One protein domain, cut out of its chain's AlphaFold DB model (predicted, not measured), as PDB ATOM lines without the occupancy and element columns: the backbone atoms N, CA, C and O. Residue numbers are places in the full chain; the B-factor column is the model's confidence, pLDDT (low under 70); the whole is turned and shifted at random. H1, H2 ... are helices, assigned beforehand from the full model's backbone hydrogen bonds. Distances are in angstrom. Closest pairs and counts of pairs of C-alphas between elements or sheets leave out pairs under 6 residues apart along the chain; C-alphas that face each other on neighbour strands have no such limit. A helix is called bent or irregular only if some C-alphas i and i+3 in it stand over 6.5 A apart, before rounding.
ATOM      1  N   LYS A  77     156.999 190.919 120.498       89.56
ATOM      2  CA  LYS A  77     158.308 190.778 121.152       89.56
ATOM      3  C   LYS A  77     158.148 190.672 122.661       89.56
ATOM      4  O   LYS A  77     158.842 189.878 123.280       89.56
ATOM      5  N   VAL A  78     157.220 191.434 123.241       85.94
ATOM      6  CA  VAL A  78     156.882 191.325 124.665       85.94
ATOM      7  C   VAL A  78     156.361 189.928 124.977       85.94
ATOM      8  O   VAL A  78     156.899 189.283 125.870       85.94
ATOM      9  N   LYS A  79     155.383 189.428 124.209       84.31
ATOM     10  CA  LYS A  79     154.841 188.071 124.391       84.31
ATOM     11  C   LYS A  79     155.932 187.005 124.325       84.31
ATOM     12  O   LYS A  79     155.985 186.129 125.179       84.31
ATOM     13  N   GLU A  80     156.837 187.106 123.356       88.44
ATOM     14  CA  GLU A  80     157.965 186.181 123.233       88.44
ATOM     15  C   GLU A  80     158.930 186.265 124.426       88.44
ATOM     16  O   GLU A  80     159.381 185.238 124.929       88.44
ATOM     17  N   ILE A  81     159.239 187.472 124.909       87.19
ATOM     18  CA  ILE A  81     160.080 187.657 126.098       87.19
ATOM     19  C   ILE A  81     159.412 187.040 127.333       87.19
ATOM     20  O   ILE A  81     160.074 186.319 128.076       87.19
ATOM     21  N   VAL A  82     158.111 187.268 127.531       82.94
ATOM     22  CA  VAL A  82     157.346 186.673 128.639       82.94
ATOM     23  C   VAL A  82     157.372 185.145 128.557       82.94
ATOM     24  O   VAL A  82     157.628 184.493 129.563       82.94
ATOM     25  N   LEU A  83     157.198 184.562 127.366       84.50
ATOM     26  CA  LEU A  83     157.302 183.110 127.168       84.50
ATOM     27  C   LEU A  83     158.687 182.560 127.538       84.50
ATOM     28  O   LEU A  83     158.779 181.496 128.146       84.50
ATOM     29  N   LYS A  84     159.766 183.283 127.212       89.12
ATOM     30  CA  LYS A  84     161.134 182.912 127.616       89.12
ATOM     31  C   LYS A  84     161.308 182.946 129.127       89.12
ATOM     32  O   LYS A  84     161.883 182.017 129.681       89.12
ATOM     33  N   VAL A  85     160.807 183.993 129.783       86.25
ATOM     34  CA  VAL A  85     160.866 184.123 131.245       86.25
ATOM     35  C   VAL A  85     160.110 182.974 131.911       86.25
ATOM     36  O   VAL A  85     160.707 182.271 132.722       86.25
ATOM     37  N   LYS A  86     158.860 182.712 131.496       83.88
ATOM     38  CA  LYS A  86     158.067 181.572 131.989       83.88
ATOM     39  C   LYS A  86     158.798 180.248 131.809       83.88
ATOM     40  O   LYS A  86     158.923 179.496 132.761       83.88
ATOM     41  N   TYR A  87     159.370 180.009 130.630       88.06
ATOM     42  CA  TYR A  87     160.128 178.785 130.373       88.06
ATOM     43  C   TYR A  87     161.328 178.619 131.317       88.06
ATOM     44  O   TYR A  87     161.557 177.519 131.804       88.06
ATOM     45  N   ILE A  88     162.089 179.684 131.605       89.25
ATOM     46  CA  ILE A  88     163.212 179.608 132.561       89.25
ATOM     47  C   ILE A  88     162.699 179.332 133.975       89.25
ATOM     48  O   ILE A  88     163.311 178.562 134.709       89.25
ATOM     49  N   PHE A  89     161.587 179.951 134.360       85.88
ATOM     50  CA  PHE A  89     160.967 179.738 135.663       85.88
ATOM     51  C   PHE A  89     160.465 178.308 135.830       85.88
ATOM     52  O   PHE A  89     160.832 177.660 136.807       85.88
ATOM     53  N   ASP A  90     159.747 177.780 134.841       86.25
ATOM     54  CA  ASP A  90     159.329 176.378 134.808       86.25
ATOM     55  C   ASP A  90     160.549 175.449 134.849       86.25
ATOM     56  O   ASP A  90     160.551 174.440 135.551       86.25
ATOM     57  N   TYR A  91     161.618 175.793 134.125       88.88
ATOM     58  CA  TYR A  91     162.858 175.024 134.114       88.88
ATOM     59  C   TYR A  91     163.517 174.976 135.503       88.88
ATOM     60  O   TYR A  91     163.924 173.907 135.951       88.88
ATOM     61  N   ILE A  92     163.590 176.111 136.209       87.94
ATOM     62  CA  ILE A  92     164.122 176.184 137.577       87.94
ATOM     63  C   ILE A  92     163.230 175.404 138.545       87.94
ATOM     64  O   ILE A  92     163.745 174.613 139.328       87.94
ATOM     65  N   ALA A  93     161.912 175.607 138.482       86.25
ATOM     66  CA  ALA A  93     160.944 175.001 139.391       86.25
ATOM     67  C   ALA A  93     160.893 173.468 139.289       86.25
ATOM     68  O   ALA A  93     160.648 172.789 140.285       86.25
ATOM     69  N   ASN A  94     161.174 172.920 138.103       86.88
ATOM     70  CA  ASN A  94     161.198 171.478 137.853       86.88
ATOM     71  C   ASN A  94     162.552 170.807 138.156       86.88
ATOM     72  O   ASN A  94     162.664 169.584 138.043       86.88
ATOM     73  N   ASP A  95     163.578 171.562 138.557       87.12
ATOM     74  CA  ASP A  95     164.891 171.024 138.917       87.12
ATOM     75  C   ASP A  95     165.146 171.167 140.426       87.12
ATOM     76  O   ASP A  95     165.449 172.243 140.944       87.12
ATOM     77  N   ASN A  96     165.098 170.040 141.145       85.81
ATOM     78  CA  ASN A  96     165.320 169.986 142.596       85.81
ATOM     79  C   ASN A  96     166.643 170.623 143.049       85.81
ATOM     80  O   ASN A  96     166.742 171.083 144.188       85.81
ATOM     81  N   VAL A  97     167.675 170.623 142.207       87.38
ATOM     82  CA  VAL A  97     168.977 171.208 142.523       87.38
ATOM     83  C   VAL A  97     168.929 172.730 142.401       87.38
ATOM     84  O   VAL A  97     169.515 173.425 143.236       87.38
ATOM     85  N   LEU A  98     168.210 173.253 141.406       87.62
ATOM     86  CA  LEU A  98     168.030 174.690 141.200       87.62
ATOM     87  C   LEU A  98     167.051 175.304 142.205       87.62
ATOM     88  O   LEU A  98     167.351 176.357 142.763       87.62
ATOM     89  N   VAL A  99     165.943 174.630 142.522       84.94
ATOM     90  CA  VAL A  99     165.003 175.097 143.561       84.94
ATOM     91  C   VAL A  99     165.689 175.207 144.924       84.94
ATOM     92  O   VAL A  99     165.458 176.147 145.679       84.94
ATOM     93  N   ASN A 100     166.593 174.277 145.238       83.44
ATOM     94  CA  ASN A 100     167.317 174.255 146.510       83.44
ATOM     95  C   ASN A 100     168.645 175.031 146.488       83.44
ATOM     96  O   ASN A 100     169.477 174.833 147.390       83.44
ATOM     97  N   ASN A 101     168.854 175.881 145.477       87.62
ATOM     98  CA  ASN A 101     170.085 176.636 145.294       87.62
ATOM     99  C   ASN A 101     170.391 177.562 146.489       87.62
ATOM    100  O   ASN A 101     169.489 178.031 147.186       87.62
ATOM    101  N   LYS A 102     171.682 177.841 146.724       87.69
ATOM    102  CA  LYS A 102     172.152 178.768 147.766       87.69
ATOM    103  C   LYS A 102     171.443 180.127 147.672       87.69
ATOM    104  O   LYS A 102     170.915 180.585 148.679       87.69
ATOM    105  N   HIS A 103     171.364 180.714 146.476       84.00
ATOM    106  CA  HIS A 103     170.772 182.042 146.281       84.00
ATOM    107  C   HIS A 103     169.265 182.063 146.571       84.00
ATOM    108  O   HIS A 103     168.778 183.035 147.143       84.00
ATOM    109  N   MET A 104     168.537 180.982 146.260       83.00
ATOM    110  CA  MET A 104     167.114 180.843 146.608       83.00
ATOM    111  C   MET A 104     166.909 180.893 148.124       83.00
ATOM    112  O   MET A 104     166.060 181.626 148.618       83.00
ATOM    113  N   LYS A 105     167.739 180.157 148.872       82.94
ATOM    114  CA  LYS A 105     167.665 180.089 150.338       82.94
ATOM    115  C   LYS A 105     168.072 181.396 151.006       82.94
ATOM    116  O   LYS A 105     167.397 181.840 151.923       82.94
ATOM    117  N   GLU A 106     169.167 182.008 150.558       84.44
ATOM    118  CA  GLU A 106     169.678 183.258 151.138       84.44
ATOM    119  C   GLU A 106     168.711 184.432 150.949       84.44
ATOM    120  O   GLU A 106     168.639 185.303 151.812       84.44
ATOM    121  N   ASN A 107     167.933 184.422 149.863       78.19
ATOM    122  CA  ASN A 107     166.943 185.454 149.557       78.19
ATOM    123  C   ASN A 107     165.507 185.058 149.955       78.19
ATOM    124  O   ASN A 107     164.569 185.757 149.589       78.19
ATOM    125  N   ASN A 108     165.323 183.959 150.705       76.69
ATOM    126  CA  ASN A 108     164.014 183.436 151.132       76.69
ATOM    127  C   ASN A 108     162.996 183.331 149.984       76.69
ATOM    128  O   ASN A 108     161.835 183.715 150.121       76.69
ATOM    129  N   VAL A 109     163.444 182.842 148.830       76.94
ATOM    130  CA  VAL A 109     162.584 182.694 147.661       76.94
ATOM    131  C   VAL A 109     161.791 181.402 147.770       76.94
ATOM    132  O   VAL A 109     162.362 180.311 147.731       76.94
ATOM    133  N   GLU A 110     160.473 181.534 147.863       73.06
ATOM    134  CA  GLU A 110     159.533 180.418 147.834       73.06
ATOM    135  C   GLU A 110     158.872 180.320 146.456       73.06
ATOM    136  O   GLU A 110     158.498 181.324 145.846       73.06
ATOM    137  N   ILE A 111     158.774 179.091 145.945       75.81
ATOM    138  CA  ILE A 111     158.073 178.787 144.697       75.81
ATOM    139  C   ILE A 111     156.627 178.454 145.053       75.81
ATOM    140  O   ILE A 111     156.366 177.428 145.684       75.81
ATOM    141  N   ASN A 112     155.706 179.314 144.627       72.94
ATOM    142  CA  ASN A 112     154.285 179.173 144.913       72.94
ATOM    143  C   ASN A 112     153.536 178.572 143.727       72.94
ATOM    144  O   ASN A 112     153.884 178.801 142.568       72.94
ATOM    145  N   TYR A 113     152.484 177.820 144.040       74.62
ATOM    146  CA  TYR A 113     151.578 177.259 143.050       74.62
ATOM    147  C   TYR A 113     150.136 177.579 143.435       74.62
ATOM    148  O   TYR A 113     149.717 177.273 144.553       74.62
ATOM    149  N   ILE A 114     149.369 178.128 142.496       68.50
ATOM    150  CA  ILE A 114     147.914 178.263 142.597       68.50
ATOM    151  C   ILE A 114     147.293 177.391 141.517       68.50
ATOM    152  O   ILE A 114     147.677 177.473 140.356       68.50
ATOM    153  N   GLU A 115     146.359 176.520 141.908       72.44
ATOM    154  CA  GLU A 115     145.687 175.594 140.981       72.44
ATOM    155  C   GLU A 115     146.679 174.809 140.098       72.44
ATOM    156  O   GLU A 115     146.500 174.675 138.890       72.44
ATOM    157  N   GLU A 116     147.762 174.319 140.715       68.75
ATOM    158  CA  GLU A 116     148.858 173.582 140.057       68.75
ATOM    159  C   GLU A 116     149.670 174.397 139.026       68.75
ATOM    160  O   GLU A 116     150.565 173.853 138.378       68.75
ATOM    161  N   LYS A 117     149.428 175.707 138.904       69.12
ATOM    162  CA  LYS A 117     150.202 176.622 138.058       69.12
ATOM    163  C   LYS A 117     151.208 177.403 138.891       69.12
ATOM    164  O   LYS A 117     150.889 177.893 139.969       69.12
ATOM    165  N   LEU A 118     152.426 177.506 138.368       70.69
ATOM    166  CA  LEU A 118     153.506 178.269 138.981       70.69
ATOM    167  C   LEU A 118     153.151 179.762 138.999       70.69
ATOM    168  O   LEU A 118     152.893 180.349 137.949       70.69
ATOM    169  N   GLU A 119     153.185 180.378 140.179       72.12
ATOM    170  CA  GLU A 119     153.080 181.829 140.304       72.12
ATOM    171  C   GLU A 119     154.430 182.482 140.005       72.12
ATOM    172  O   GLU A 119     155.431 182.263 140.693       72.12
ATOM    173  N   TYR A 120     154.466 183.312 138.967       67.75
ATOM    174  CA  TYR A 120     155.707 183.905 138.472       67.75
ATOM    175  C   TYR A 120     156.059 185.244 139.139       67.75
ATOM    176  O   TYR A 120     157.196 185.712 139.023       67.75
ATOM    177  N   ASP A 121     155.106 185.860 139.835       60.31
ATOM    178  CA  ASP A 121     155.185 187.241 140.311       60.31
ATOM    179  C   ASP A 121     156.266 187.383 141.386       60.31
ATOM    180  O   ASP A 121     157.237 188.121 141.209       60.31
ATOM    181  N   TYR A 122     156.166 186.592 142.460       61.12
ATOM    182  CA  TYR A 122     157.114 186.616 143.577       61.12
ATOM    183  C   TYR A 122     158.546 186.298 143.125       61.12
ATOM    184  O   TYR A 122     159.512 186.941 143.546       61.12
ATOM    185  N   PHE A 123     158.678 185.349 142.195       61.75
ATOM    186  CA  PHE A 123     159.970 184.939 141.663       61.75
ATOM    187  C   PHE A 123     160.616 186.021 140.781       61.75
ATOM    188  O   PHE A 123     161.835 186.208 140.807       61.75
ATOM    189  N   SER A 124     159.801 186.799 140.063       64.12
ATOM    190  CA  SER A 124     160.254 187.924 139.236       64.12
ATOM    191  C   SER A 124     160.822 189.080 140.059       64.12
ATOM    192  O   SER A 124     161.839 189.657 139.664       64.12
ATOM    193  N   PHE A 125     160.204 189.401 141.202       62.19
ATOM    194  CA  PHE A 125     160.679 190.457 142.103       62.19
ATOM    195  C   PHE A 125     162.057 190.132 142.679       62.19
ATOM    196  O   PHE A 125     162.984 190.934 142.573       62.19
ATOM    197  N   MET A 126     162.215 188.926 143.222       66.38
ATOM    198  CA  MET A 126     163.420 188.562 143.967       66.38
ATOM    199  C   MET A 126     164.676 188.515 143.090       66.38
ATOM    200  O   MET A 126     165.747 188.920 143.528       66.38
ATOM    201  N   ILE A 127     164.570 188.091 141.826       69.75
ATOM    202  CA  ILE A 127     165.735 187.984 140.925       69.75
ATOM    203  C   ILE A 127     166.379 189.342 140.617       69.75
ATOM    204  O   ILE A 127     167.579 189.403 140.331       69.75
ATOM    205  N   LEU A 128     165.615 190.437 140.650       66.12
ATOM    206  CA  LEU A 128     166.172 191.773 140.429       66.12
ATOM    207  C   LEU A 128     167.080 192.222 141.577       66.12
ATOM    208  O   LEU A 128     168.104 192.864 141.301       66.12
ATOM    209  N   ASP A 129     166.721 191.827 142.799       66.44
ATOM    210  CA  ASP A 129     167.364 192.222 144.054       66.44
ATOM    211  C   ASP A 129     168.444 191.230 144.517       66.44
ATOM    212  O   ASP A 129     169.217 191.540 145.422       66.44
ATOM    213  N   MET A 130     168.559 190.063 143.871       76.25
ATOM    214  CA  MET A 130     169.625 189.102 144.156       76.25
ATOM    215  C   MET A 130     171.013 189.678 143.844       76.25
ATOM    216  O   MET A 130     171.334 190.037 142.702       76.25
ATOM    217  N   GLU A 131     171.877 189.674 144.857       71.19
ATOM    218  CA  GLU A 131     173.312 189.894 144.703       71.19
ATOM    219  C   GLU A 131     174.017 188.567 144.384       71.19
ATOM    220  O   GLU A 131     173.888 187.570 145.098       71.19
ATOM    221  N   PHE A 132     174.773 188.557 143.286       75.25
ATOM    222  CA  PHE A 132     175.572 187.412 142.842       75.25
ATOM    223  C   PHE A 132     177.049 187.649 143.156       75.25
ATOM    224  O   PHE A 132     177.495 188.797 143.223       75.25
ATOM    225  N   GLU A 133     177.830 186.582 143.341       67.12
ATOM    226  CA  GLU A 133     179.231 186.727 143.752       67.12
ATOM    227  C   GLU A 133     180.057 187.458 142.662       67.12
ATOM    228  O   GLU A 133     180.185 187.001 141.529       67.12
ATOM    229  N   GLU A 134     180.668 188.606 142.995       56.12
ATOM    230  CA  GLU A 134     181.399 189.457 142.028       56.12
ATOM    231  C   GLU A 134     182.640 188.796 141.398       56.12
ATOM    232  O   GLU A 134     183.171 189.284 140.390       56.12
ATOM    233  N   LYS A 135     183.137 187.694 141.975       56.59
ATOM    234  CA  LYS A 135     184.379 187.025 141.559       56.59
ATOM    235  C   LYS A 135     184.189 186.252 140.258       56.59
ATOM    236  O   LYS A 135     184.197 185.028 140.234       56.59
ATOM    237  N   THR A 136     184.083 186.983 139.158       59.31
ATOM    238  CA  THR A 136     184.012 186.402 137.822       59.31
ATOM    239  C   THR A 136     185.400 186.330 137.202       59.31
ATOM    240  O   THR A 136     185.990 187.343 136.821       59.31
ATOM    241  N   SER A 137     185.920 185.110 137.082       74.25
ATOM    242  CA  SER A 137     186.996 184.811 136.136       74.25
ATOM    243  C   SER A 137     186.570 185.199 134.715       74.25
ATOM    244  O   SER A 137     185.378 185.275 134.409       74.25
ATOM    245  N   GLU A 138     187.530 185.431 133.821       80.62
ATOM    246  CA  GLU A 138     187.242 185.805 132.429       80.62
ATOM    247  C   GLU A 138     186.317 184.788 131.738       80.62
ATOM    248  O   GLU A 138     185.305 185.165 131.154       80.62
ATOM    249  N   LYS A 139     186.556 183.495 131.983       80.94
ATOM    250  CA  LYS A 139     185.712 182.381 131.526       80.94
ATOM    251  C   LYS A 139     184.256 182.477 132.010       80.94
ATOM    252  O   LYS A 139     183.334 182.196 131.251       80.94
ATOM    253  N   GLN A 140     184.018 182.891 133.257       80.31
ATOM    254  CA  GLN A 140     182.655 183.073 133.782       80.31
ATOM    255  C   GLN A 140     181.959 184.285 133.154       80.31
ATOM    256  O   GLN A 140     180.754 184.242 132.913       80.31
ATOM    257  N   ARG A 141     182.704 185.353 132.836       84.00
ATOM    258  CA  ARG A 141     182.146 186.507 132.109       84.00
ATOM    259  C   ARG A 141     181.743 186.123 130.693       84.00
ATOM    260  O   ARG A 141     180.647 186.477 130.268       84.00
ATOM    261  N   GLU A 142     182.596 185.383 129.991       87.75
ATOM    262  CA  GLU A 142     182.304 184.858 128.654       87.75
ATOM    263  C   GLU A 142     181.067 183.956 128.666       87.75
ATOM    264  O   GLU A 142     180.165 184.137 127.847       87.75
ATOM    265  N   LEU A 143     180.972 183.047 129.643       88.00
ATOM    266  CA  LEU A 143     179.816 182.166 129.790       88.00
ATOM    267  C   LEU A 143     178.531 182.959 130.064       88.00
ATOM    268  O   LEU A 143     177.526 182.747 129.388       88.00
ATOM    269  N   LYS A 144     178.569 183.941 130.970       89.44
ATOM    270  CA  LYS A 144     177.425 184.822 131.242       89.44
ATOM    271  C   LYS A 144     176.967 185.574 129.992       89.44
ATOM    272  O   LYS A 144     175.769 185.659 129.728       89.44
ATOM    273  N   GLN A 145     177.902 186.086 129.188       90.88
ATOM    274  CA  GLN A 145     177.574 186.728 127.911       90.88
ATOM    275  C   GLN A 145     176.975 185.740 126.906       90.88
ATOM    276  O   GLN A 145     176.024 186.090 126.207       90.88
ATOM    277  N   LYS A 146     177.463 184.495 126.871       92.62
ATOM    278  CA  LYS A 146     176.887 183.426 126.047       92.62
ATOM    279  C   LYS A 146     175.430 183.164 126.432       92.62
ATOM    280  O   LYS A 146     174.572 183.211 125.555       92.62
ATOM    281  N   TYR A 147     175.132 183.013 127.723       93.12
ATOM    282  CA  TYR A 147     173.762 182.874 128.232       93.12
ATOM    283  C   TYR A 147     172.876 184.057 127.835       93.12
ATOM    284  O   TYR A 147     171.815 183.861 127.241       93.12
ATOM    285  N   ILE A 148     173.333 185.290 128.084       92.62
ATOM    286  CA  ILE A 148     172.608 186.507 127.693       92.62
ATOM    287  C   ILE A 148     172.314 186.504 126.186       92.62
ATOM    288  O   ILE A 148     171.180 186.767 125.789       92.62
ATOM    289  N   SER A 149     173.300 186.162 125.352       94.12
ATOM    290  CA  SER A 149     173.135 186.095 123.896       94.12
ATOM    291  C   SER A 149     172.123 185.029 123.464       94.12
ATOM    292  O   SER A 149     171.322 185.283 122.566       94.12
ATOM    293  N   THR A 150     172.092 183.879 124.143       92.75
ATOM    294  CA  THR A 150     171.100 182.819 123.921       92.75
ATOM    295  C   THR A 150     169.690 183.304 124.244       92.75
ATOM    296  O   THR A 150     168.778 183.087 123.451       92.75
ATOM    297  N   GLY A 151     169.509 184.047 125.340       89.81
ATOM    298  CA  GLY A 151     168.220 184.647 125.706       89.81
ATOM    299  C   GLY A 151     167.625 185.585 124.644       89.81
ATOM    300  O   GLY A 151     166.406 185.771 124.579       89.81
ATOM    301  N   LEU A 152     168.463 186.165 123.780       93.31
ATOM    302  CA  LEU A 152     168.034 187.077 122.715       93.31
ATOM    303  C   LEU A 152     167.572 186.367 121.434       93.31
ATOM    304  O   LEU A 152     166.958 187.015 120.585       93.31
ATOM    305  N   LYS A 153     167.838 185.066 121.281       95.19
ATOM    306  CA  LYS A 153     167.444 184.283 120.097       95.19
ATOM    307  C   LYS A 153     165.936 184.018 120.052       95.19
ATOM    308  O   LYS A 153     165.300 184.094 121.102       95.19
ATOM    309  N   PRO A 154     165.340 183.694 118.887       95.69
ATOM    310  CA  PRO A 154     163.941 183.270 118.800       95.69
ATOM    311  C   PRO A 154     163.608 182.150 119.795       95.69
ATOM    312  O   PRO A 154     164.452 181.291 120.042       95.69
ATOM    313  N   PHE A 155     162.395 182.137 120.357       93.56
ATOM    314  CA  PHE A 155     162.011 181.204 121.434       93.56
ATOM    315  C   PHE A 155     162.367 179.726 121.172       93.56
ATOM    316  O   PHE A 155     162.903 179.066 122.060       93.56
ATOM    317  N   ASP A 156     162.140 179.219 119.958       92.81
ATOM    318  CA  ASP A 156     162.444 177.821 119.611       92.81
ATOM    319  C   ASP A 156     163.949 177.511 119.581       92.81
ATOM    320  O   ASP A 156     164.363 176.401 119.919       92.81
ATOM    321  N   GLU A 157     164.776 178.480 119.180       94.31
ATOM    322  CA  GLU A 157     166.239 178.364 119.223       94.31
ATOM    323  C   GLU A 157     166.741 178.499 120.659       94.31
ATOM    324  O   GLU A 157     167.563 177.705 121.106       94.31
ATOM    325  N   PHE A 158     166.186 179.462 121.398       94.75
ATOM    326  CA  PHE A 158     166.487 179.693 122.802       94.75
ATOM    327  C   PHE A 158     166.318 178.421 123.644       94.75
ATOM    328  O   PHE A 158     167.225 178.099 124.406       94.75
ATOM    329  N   LYS A 159     165.217 177.669 123.480       93.38
ATOM    330  CA  LYS A 159     164.987 176.412 124.219       93.38
ATOM    331  C   LYS A 159     166.103 175.393 123.995       93.38
ATOM    332  O   LYS A 159     166.717 174.922 124.947       93.38
ATOM    333  N   LYS A 160     166.393 175.096 122.724       91.88
ATOM    334  CA  LYS A 160     167.403 174.100 122.331       91.88
ATOM    335  C   LYS A 160     168.794 174.493 122.814       91.88
ATOM    336  O   LYS A 160     169.542 173.666 123.331       91.88
ATOM    337  N   ASP A 161     169.136 175.765 122.649       91.62
ATOM    338  CA  ASP A 161     170.442 176.270 123.041       91.62
ATOM    339  C   ASP A 161     170.587 176.308 124.563       91.62
ATOM    340  O   ASP A 161     171.652 175.960 125.068       91.62
ATOM    341  N   LEU A 162     169.538 176.673 125.308       90.31
ATOM    342  CA  LEU A 162     169.583 176.685 126.768       90.31
ATOM    343  C   LEU A 162     169.856 175.285 127.334       90.31
ATOM    344  O   LEU A 162     170.739 175.145 128.178       90.31
ATOM    345  N   GLU A 163     169.177 174.259 126.812       86.50
ATOM    346  CA  GLU A 163     169.411 172.851 127.172       86.50
ATOM    347  C   GLU A 163     170.854 172.406 126.874       86.50
ATOM    348  O   GLU A 163     171.454 171.647 127.636       86.50
ATOM    349  N   SER A 164     171.449 172.901 125.783       85.94
ATOM    350  CA  SER A 164     172.843 172.588 125.441       85.94
ATOM    351  C   SER A 164     173.858 173.233 126.395       85.94
ATOM    352  O   SER A 164     174.901 172.640 126.677       85.94
ATOM    353  N   LEU A 165     173.543 174.422 126.922       86.38
ATOM    354  CA  LEU A 165     174.430 175.199 127.791       86.38
ATOM    355  C   LEU A 165     174.478 174.684 129.230       86.38
ATOM    356  O   LEU A 165     175.451 174.953 129.934       86.38
ATOM    357  N   THR A 166     173.466 173.932 129.675       81.31
ATOM    358  CA  THR A 166     173.343 173.422 131.050       81.31
ATOM    359  C   THR A 166     174.634 172.772 131.560       81.31
ATOM    360  O   THR A 166     175.080 173.058 132.672       81.31
ATOM    361  N   ASN A 167     175.294 171.976 130.713       82.81
ATOM    362  CA  ASN A 167     176.490 171.206 131.065       82.81
ATOM    363  C   ASN A 167     177.802 172.013 131.049       82.81
ATOM    364  O   ASN A 167     178.860 171.466 131.354       82.81
ATOM    365  N   GLU A 168     177.769 173.294 130.674       83.56
ATOM    366  CA  GLU A 168     178.967 174.141 130.582       83.56
ATOM    367  C   GLU A 168     179.329 174.822 131.915       83.56
ATOM    368  O   GLU A 168     180.393 175.435 132.032       83.56
ATOM    369  N   ASN A 169     178.465 174.713 132.929       84.69
ATOM    370  CA  ASN A 169     178.650 175.354 134.229       84.69
ATOM    371  C   ASN A 169     179.450 174.474 135.190       84.69
ATOM    372  O   ASN A 169     179.201 173.281 135.332       84.69
ATOM    373  N   GLU A 170     180.378 175.093 135.918       83.12
ATOM    374  CA  GLU A 170     181.221 174.393 136.896       83.12
ATOM    375  C   GLU A 170     180.457 174.031 138.176       83.12
ATOM    376  O   GLU A 170     180.801 173.069 138.860       83.12
ATOM    377  N   THR A 171     179.426 174.807 138.516       86.12
ATOM    378  CA  THR A 171     178.584 174.580 139.694       86.12
ATOM    379  C   THR A 171     177.128 174.910 139.390       86.12
ATOM    380  O   THR A 171     176.830 175.735 138.525       86.12
ATOM    381  N   ASN A 172     176.215 174.325 140.166       86.62
ATOM    382  CA  ASN A 172     174.786 174.629 140.065       86.62
ATOM    383  C   ASN A 172     174.462 176.073 140.470       86.62
ATOM    384  O   ASN A 172     173.495 176.633 139.969       86.62
ATOM    385  N   ASN A 173     175.274 176.689 141.340       86.81
ATOM    386  CA  ASN A 173     175.154 178.114 141.658       86.81
ATOM    387  C   ASN A 173     175.436 178.951 140.416       86.81
ATOM    388  O   ASN A 173     174.566 179.697 140.000       86.81
ATOM    389  N   LEU A 174     176.575 178.741 139.750       86.50
ATOM    390  CA  LEU A 174     176.896 179.459 138.512       86.50
ATOM    391  C   LEU A 174     175.846 179.231 137.422       86.50
ATOM    392  O   LEU A 174     175.511 180.160 136.692       86.50
ATOM    393  N   TYR A 175     175.301 178.015 137.331       89.75
ATOM    394  CA  TYR A 175     174.214 177.744 136.401       89.75
ATOM    395  C   TYR A 175     172.971 178.585 136.718       89.75
ATOM    396  O   TYR A 175     172.464 179.281 135.838       89.75
ATOM    397  N   PHE A 176     172.531 178.588 137.978       89.50
ATOM    398  CA  PHE A 176     171.420 179.413 138.447       89.50
ATOM    399  C   PHE A 176     171.669 180.912 138.197       89.50
ATOM    400  O   PHE A 176     170.829 181.583 137.601       89.50
ATOM    401  N   GLU A 177     172.849 181.430 138.553       89.19
ATOM    402  CA  GLU A 177     173.228 182.829 138.311       89.19
ATOM    403  C   GLU A 177     173.169 183.197 136.817       89.19
ATOM    404  O   GLU A 177     172.726 184.289 136.449       89.19
ATOM    405  N   ASN A 178     173.583 182.282 135.934       90.94
ATOM    406  CA  ASN A 178     173.532 182.473 134.485       90.94
ATOM    407  C   ASN A 178     172.092 182.469 133.940       90.94
ATOM    408  O   ASN A 178     171.781 183.268 133.052       90.94
ATOM    409  N   LEU A 179     171.192 181.650 134.494       91.81
ATOM    410  CA  LEU A 179     169.755 181.712 134.188       91.81
ATOM    411  C   LEU A 179     169.152 183.054 134.632       91.81
ATOM    412  O   LEU A 179     168.488 183.731 133.840       91.81
ATOM    413  N   CYS A 180     169.461 183.500 135.852       88.56
ATOM    414  CA  CYS A 180     169.048 184.810 136.357       88.56
ATOM    415  C   CYS A 180     169.609 185.965 135.511       88.56
ATOM    416  O   CYS A 180     168.936 186.979 135.326       88.56
ATOM    417  N   ALA A 181     170.810 185.822 134.942       89.44
ATOM    418  CA  ALA A 181     171.385 186.817 134.037       89.44
ATOM    419  C   ALA A 181     170.568 186.984 132.746       89.44
ATOM    420  O   ALA A 181     170.394 188.116 132.285       89.44
ATOM    421  N   ILE A 182     170.034 185.886 132.191       92.12
ATOM    422  CA  ILE A 182     169.103 185.946 131.057       92.12
ATOM    423  C   ILE A 182     167.856 186.729 131.459       92.12
ATOM    424  O   ILE A 182     167.512 187.703 130.790       92.12
ATOM    425  N   ILE A 183     167.217 186.346 132.567       88.69
ATOM    426  CA  ILE A 183     165.981 186.974 133.056       88.69
ATOM    427  C   ILE A 183     166.184 188.473 133.293       88.69
ATOM    428  O   ILE A 183     165.438 189.286 132.751       88.69
ATOM    429  N   LYS A 184     167.250 188.867 134.001       86.25
ATOM    430  CA  LYS A 184     167.581 190.277 134.257       86.25
ATOM    431  C   LYS A 184     167.771 191.066 132.962       86.25
ATOM    432  O   LYS A 184     167.306 192.199 132.848       86.25
ATOM    433  N   ASN A 185     168.423 190.476 131.961       89.81
ATOM    434  CA  ASN A 185     168.586 191.121 130.661       89.81
ATOM    435  C   ASN A 185     167.251 191.262 129.906       89.81
ATOM    436  O   ASN A 185     166.968 192.323 129.352       89.81
ATOM    437  N   LEU A 186     166.409 190.227 129.919       88.88
ATOM    438  CA  LEU A 186     165.068 190.261 129.331       88.88
ATOM    439  C   LEU A 186     164.172 191.315 130.005       88.88
ATOM    440  O   LEU A 186     163.499 192.082 129.319       88.88
ATOM    441  N   PHE A 187     164.231 191.425 131.329       82.75
ATOM    442  CA  PHE A 187     163.547 192.452 132.114       82.75
ATOM    443  C   PHE A 187     164.029 193.867 131.791       82.75
ATOM    444  O   PHE A 187     163.210 194.770 131.612       82.75
ATOM    445  N   ASN A 188     165.335 194.066 131.609       82.81
ATOM    446  CA  ASN A 188     165.862 195.346 131.136       82.81
ATOM    447  C   ASN A 188     165.332 195.703 129.741       82.81
ATOM    448  O   ASN A 188     165.039 196.869 129.476       82.81
ATOM    449  N   ILE A 189     165.174 194.719 128.853       86.69
ATOM    450  CA  ILE A 189     164.573 194.933 127.532       86.69
ATOM    451  C   ILE A 189     163.098 195.323 127.665       86.69
ATOM    452  O   ILE A 189     162.689 196.303 127.045       86.69
ATOM    453  N   LEU A 190     162.310 194.609 128.476       81.62
ATOM    454  CA  LEU A 190     160.906 194.948 128.752       81.62
ATOM    455  C   LEU A 190     160.763 196.385 129.268       81.62
ATOM    456  O   LEU A 190     159.999 197.175 128.704       81.62
ATOM    457  N   ARG A 191     161.579 196.760 130.255       77.81
ATOM    458  CA  ARG A 191     161.577 198.099 130.844       77.81
ATOM    459  C   ARG A 191     161.964 199.169 129.826       77.81
ATOM    460  O   ARG A 191     161.181 200.072 129.542       77.81
ATOM    461  N   ASN A 192     163.151 199.054 129.234       79.56
ATOM    462  CA  ASN A 192     163.732 200.117 128.411       79.56
ATOM    463  C   ASN A 192     163.037 200.237 127.046       79.56
ATOM    464  O   ASN A 192     162.810 201.338 126.534       79.56
ATOM    465  N   ASN A 193     162.655 199.105 126.450       83.50
ATOM    466  CA  ASN A 193     162.131 199.075 125.087       83.50
ATOM    467  C   ASN A 193     160.608 199.005 125.019       83.50
ATOM    468  O   ASN A 193     160.071 199.357 123.967       83.50
ATOM    469  N   PHE A 194     159.907 198.645 126.096       80.31
ATOM    470  CA  PHE A 194     158.452 198.465 126.058       80.31
ATOM    471  C   PHE A 194     157.693 199.146 127.200       80.31
ATOM    472  O   PHE A 194     156.469 199.188 127.118       80.31
ATOM    473  N   LEU A 195     158.390 199.749 128.176       75.06
ATOM    474  CA  LEU A 195     157.808 200.344 129.389       75.06
ATOM    475  C   LEU A 195     157.045 199.329 130.252       75.06
ATOM    476  O   LEU A 195     156.104 199.685 130.954       75.06
ATOM    477  N   ILE A 196     157.462 198.063 130.194       72.62
ATOM    478  CA  ILE A 196     156.939 197.001 131.052       72.62
ATOM    479  C   ILE A 196     157.924 196.811 132.190       72.62
ATOM    480  O   ILE A 196     159.053 196.360 131.983       72.62
ATOM    481  N   TYR A 197     157.492 197.179 133.389       65.44
ATOM    482  CA  TYR A 197     158.274 196.973 134.590       65.44
ATOM    483  C   TYR A 197     158.087 195.534 135.080       65.44
ATOM    484  O   TYR A 197     156.960 195.043 135.070       65.44
ATOM    485  N   PRO A 198     159.158 194.834 135.492       53.06
ATOM    486  CA  PRO A 198     159.066 193.430 135.899       53.06
ATOM    487  C   PRO A 198     158.194 193.205 137.135       53.06
ATOM    488  O   PRO A 198     157.654 192.121 137.298       53.06
ATOM    489  N   CYS A 199     158.010 194.241 137.962       46.03
ATOM    490  CA  CYS A 199     157.043 194.239 139.056       46.03
ATOM    491  C   CYS A 199     155.587 194.118 138.576       46.03
ATOM    492  O   CYS A 199     154.725 193.742 139.359       46.03
ATOM    493  N   GLY A 200     155.307 194.423 137.304       43.66
ATOM    494  CA  GLY A 200     153.962 194.493 136.731       43.66
ATOM    495  C   GLY A 200     153.540 193.301 135.883       43.66
ATOM    496  O   GLY A 200     152.544 193.397 135.167       43.66
ATOM    497  N   TYR A 201     154.280 192.191 135.928       42.91
ATOM    498  CA  TYR A 201     153.749 190.921 135.449       42.91
ATOM    499  C   TYR A 201     153.085 190.214 136.626       42.91
ATOM    500  O   TYR A 201     153.775 189.572 137.407       42.91
ATOM    501  N   LYS A 202     151.766 190.387 136.745       48.00
ATOM    502  CA  LYS A 202     150.907 189.484 137.502       48.00
ATOM    503  C   LYS A 202     150.123 188.643 136.507       48.00
ATOM    504  O   LYS A 202     149.387 189.210 135.699       48.00
ATOM    505  N   SER A 203     150.322 187.325 136.488       40.62
ATOM    506  CA  SER A 203     149.634 186.454 135.515       40.62
ATOM    507  C   SER A 203     148.112 186.502 135.651       40.62
ATOM    508  O   SER A 203     147.422 186.344 134.647       40.62
ATOM    509  N   ASP A 204     147.617 186.803 136.856       40.38
ATOM    510  CA  ASP A 204     146.211 186.632 137.235       40.38
ATOM    511  C   ASP A 204     145.566 187.897 137.836       40.38
ATOM    512  O   ASP A 204     144.467 187.842 138.386       40.38
ATOM    513  N   SER A 205     146.220 189.064 137.759       37.97
ATOM    514  CA  SER A 205     145.684 190.258 138.420       37.97
ATOM    515  C   SER A 205     144.515 190.887 137.672       37.97
ATOM    516  O   SER A 205     144.631 191.270 136.503       37.97
ATOM    517  N   ASN A 206     143.417 191.093 138.393       37.59
ATOM    518  CA  ASN A 206     142.334 191.975 137.976       37.59
ATOM    519  C   ASN A 206     142.832 193.423 137.800       37.59
ATOM    520  O   ASN A 206     143.844 193.825 138.375       37.59
ATOM    521  N   CYS A 207     142.101 194.211 137.000       38.28
ATOM    522  CA  CYS A 207     142.437 195.590 136.612       38.28
ATOM    523  C   CYS A 207     142.857 196.518 137.766       38.28
ATOM    524  O   CYS A 207     143.585 197.477 137.515       38.28
ATOM    525  N   ASP A 208     142.421 196.244 138.996       35.59
ATOM    526  CA  ASP A 208     142.658 197.096 140.161       35.59
ATOM    527  C   ASP A 208     144.124 197.102 140.640       35.59
ATOM    528  O   ASP A 208     144.585 198.102 141.185       35.59
ATOM    529  N   ASP A 209     144.902 196.056 140.347       40.66
ATOM    530  CA  ASP A 209     146.316 195.975 140.748       40.66
ATOM    531  C   ASP A 209     147.265 196.710 139.782       40.66
ATOM    532  O   ASP A 209     148.365 197.108 140.166       40.66
ATOM    533  N   ILE A 210     146.851 196.929 138.525       44.81
ATOM    534  CA  ILE A 210     147.661 197.636 137.509       44.81
ATOM    535  C   ILE A 210     147.920 199.092 137.940       44.81
ATOM    536  O   ILE A 210     148.940 199.680 137.572       44.81
ATOM    537  N   TYR A 211     147.019 199.672 138.741       38.34
ATOM    538  CA  TYR A 211     147.098 201.063 139.188       38.34
ATOM    539  C   TYR A 211     148.214 201.321 140.208       38.34
ATOM    540  O   TYR A 211     148.781 202.414 140.199       38.34
ATOM    541  N   GLU A 212     148.580 200.342 141.043       38.31
ATOM    542  CA  GLU A 212     149.713 200.481 141.979       38.31
ATOM    543  C   GLU A 212     151.073 200.320 141.284       38.31
ATOM    544  O   GLU A 212     152.099 200.767 141.793       38.31
ATOM    545  N   LEU A 213     151.090 199.728 140.089       42.09
ATOM    546  CA  LEU A 213     152.310 199.340 139.383       42.09
ATOM    547  C   LEU A 213     152.901 200.421 138.479       42.09
ATOM    548  O   LEU A 213     154.019 200.276 137.984       42.09
TER     549      LEU A 213
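This is residues 77 to 213 of the 343 residues of an uncharacterized protein of Arcobacter lacus (UniProt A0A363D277). A long helix, H7, runs through the core, with H1 beside it in the opposite direction and the helical hairpin of H5 and H6 packed on these two, H5 on H7 and H6 by one end on H1. H4 crosses H7 at residues 180 to 184 of H7, short H2 packs on residues 172 to 176 of H7 with H3 near it, and a tail, residues 195 to 213, has its C-alphas 11 to 26 A from the mean of all C-alphas. The printed part has 137 residues with seven named helices, H1 to H7 in order, and no named strand; the class is all helix. It is compact, with a radius of gyration of the C-alphas of 14.8 A, and its outline, 46 by 30 by 27 A, is only just elongated.

H1, residues 77 to 93, begins at C-alpha 77 at (158.308, 190.778, 121.152) and is 24.3 A long. H2 is residues 96 to 99, H3 residues 102 to 106 and H4 residues 121 to 129, 13.7 A long. H5, residues 138 to 151, measures 20.2 A from C-alpha 138 at (187.242, 185.805, 132.429). H6, residues 155 to 168, measures 20.5 A and is irregular, but only just: C-alphas 164 and 167 are 6.8 A apart. H7, residues 172 to 194, is 32.1 A long and ends at C-alpha 194 at (158.452, 198.465, 126.058).

H7 is the hub, touching four helices. H1 touches it at a shallow tilt of 21 degrees, opposite ways; the closest C-alphas, of Val 85 and Ile 183, are 6.1 A apart. H5 touches residues 178 to 186 of H7 at a steep tilt of 50 degrees, the same way, closest at the C-alphas of Ile 148 and Ile 182, 4.9 A. H5 and H6 form a hairpin at a shallow tilt of 23 degrees; their closest C-alphas, of Thr 150 and Phe 158, are 5.7 A apart. H6 touches H1 with residues 155 to 158 alone, closest at the C-alphas of Lys 84 and Phe 155, 6.5 A, at 36 degrees, only just a steep tilt. H1, H6 and H7 form a bundle, a group of helices set together, though H6 and H7 are close but not clearly touching, at 6.9 A between the C-alphas of Thr 166 and Tyr 175. H4 touches H7 about perpendicular, at 81 degrees, closest at the C-alphas of Ile 127 and Cys 180, 6.5 A. H2 touches H7 at the C-alphas of Leu 98 and Phe 176, 6.4 A, while H3 is close but not clearly touching it. In H1, H3, H5 and H7 every O i to N i+4 pair is within hydrogen-bond range; in H4 it is 3 of 5, in H6 7 of 10, and H2 is too short for such a pair.

The two C-alphas farthest apart, of Glu 138 and Asp 208, are 46.6 A apart. The printed part has no cut. The link from H3 to H4 is long, 14 residues, and within it residues 113 to 114 pair antiparallel with residues 117 to 118. The mean pLDDT of the printed part is 77.5; 34 residues are under 70, among them 120 to 129 and 197 to 213.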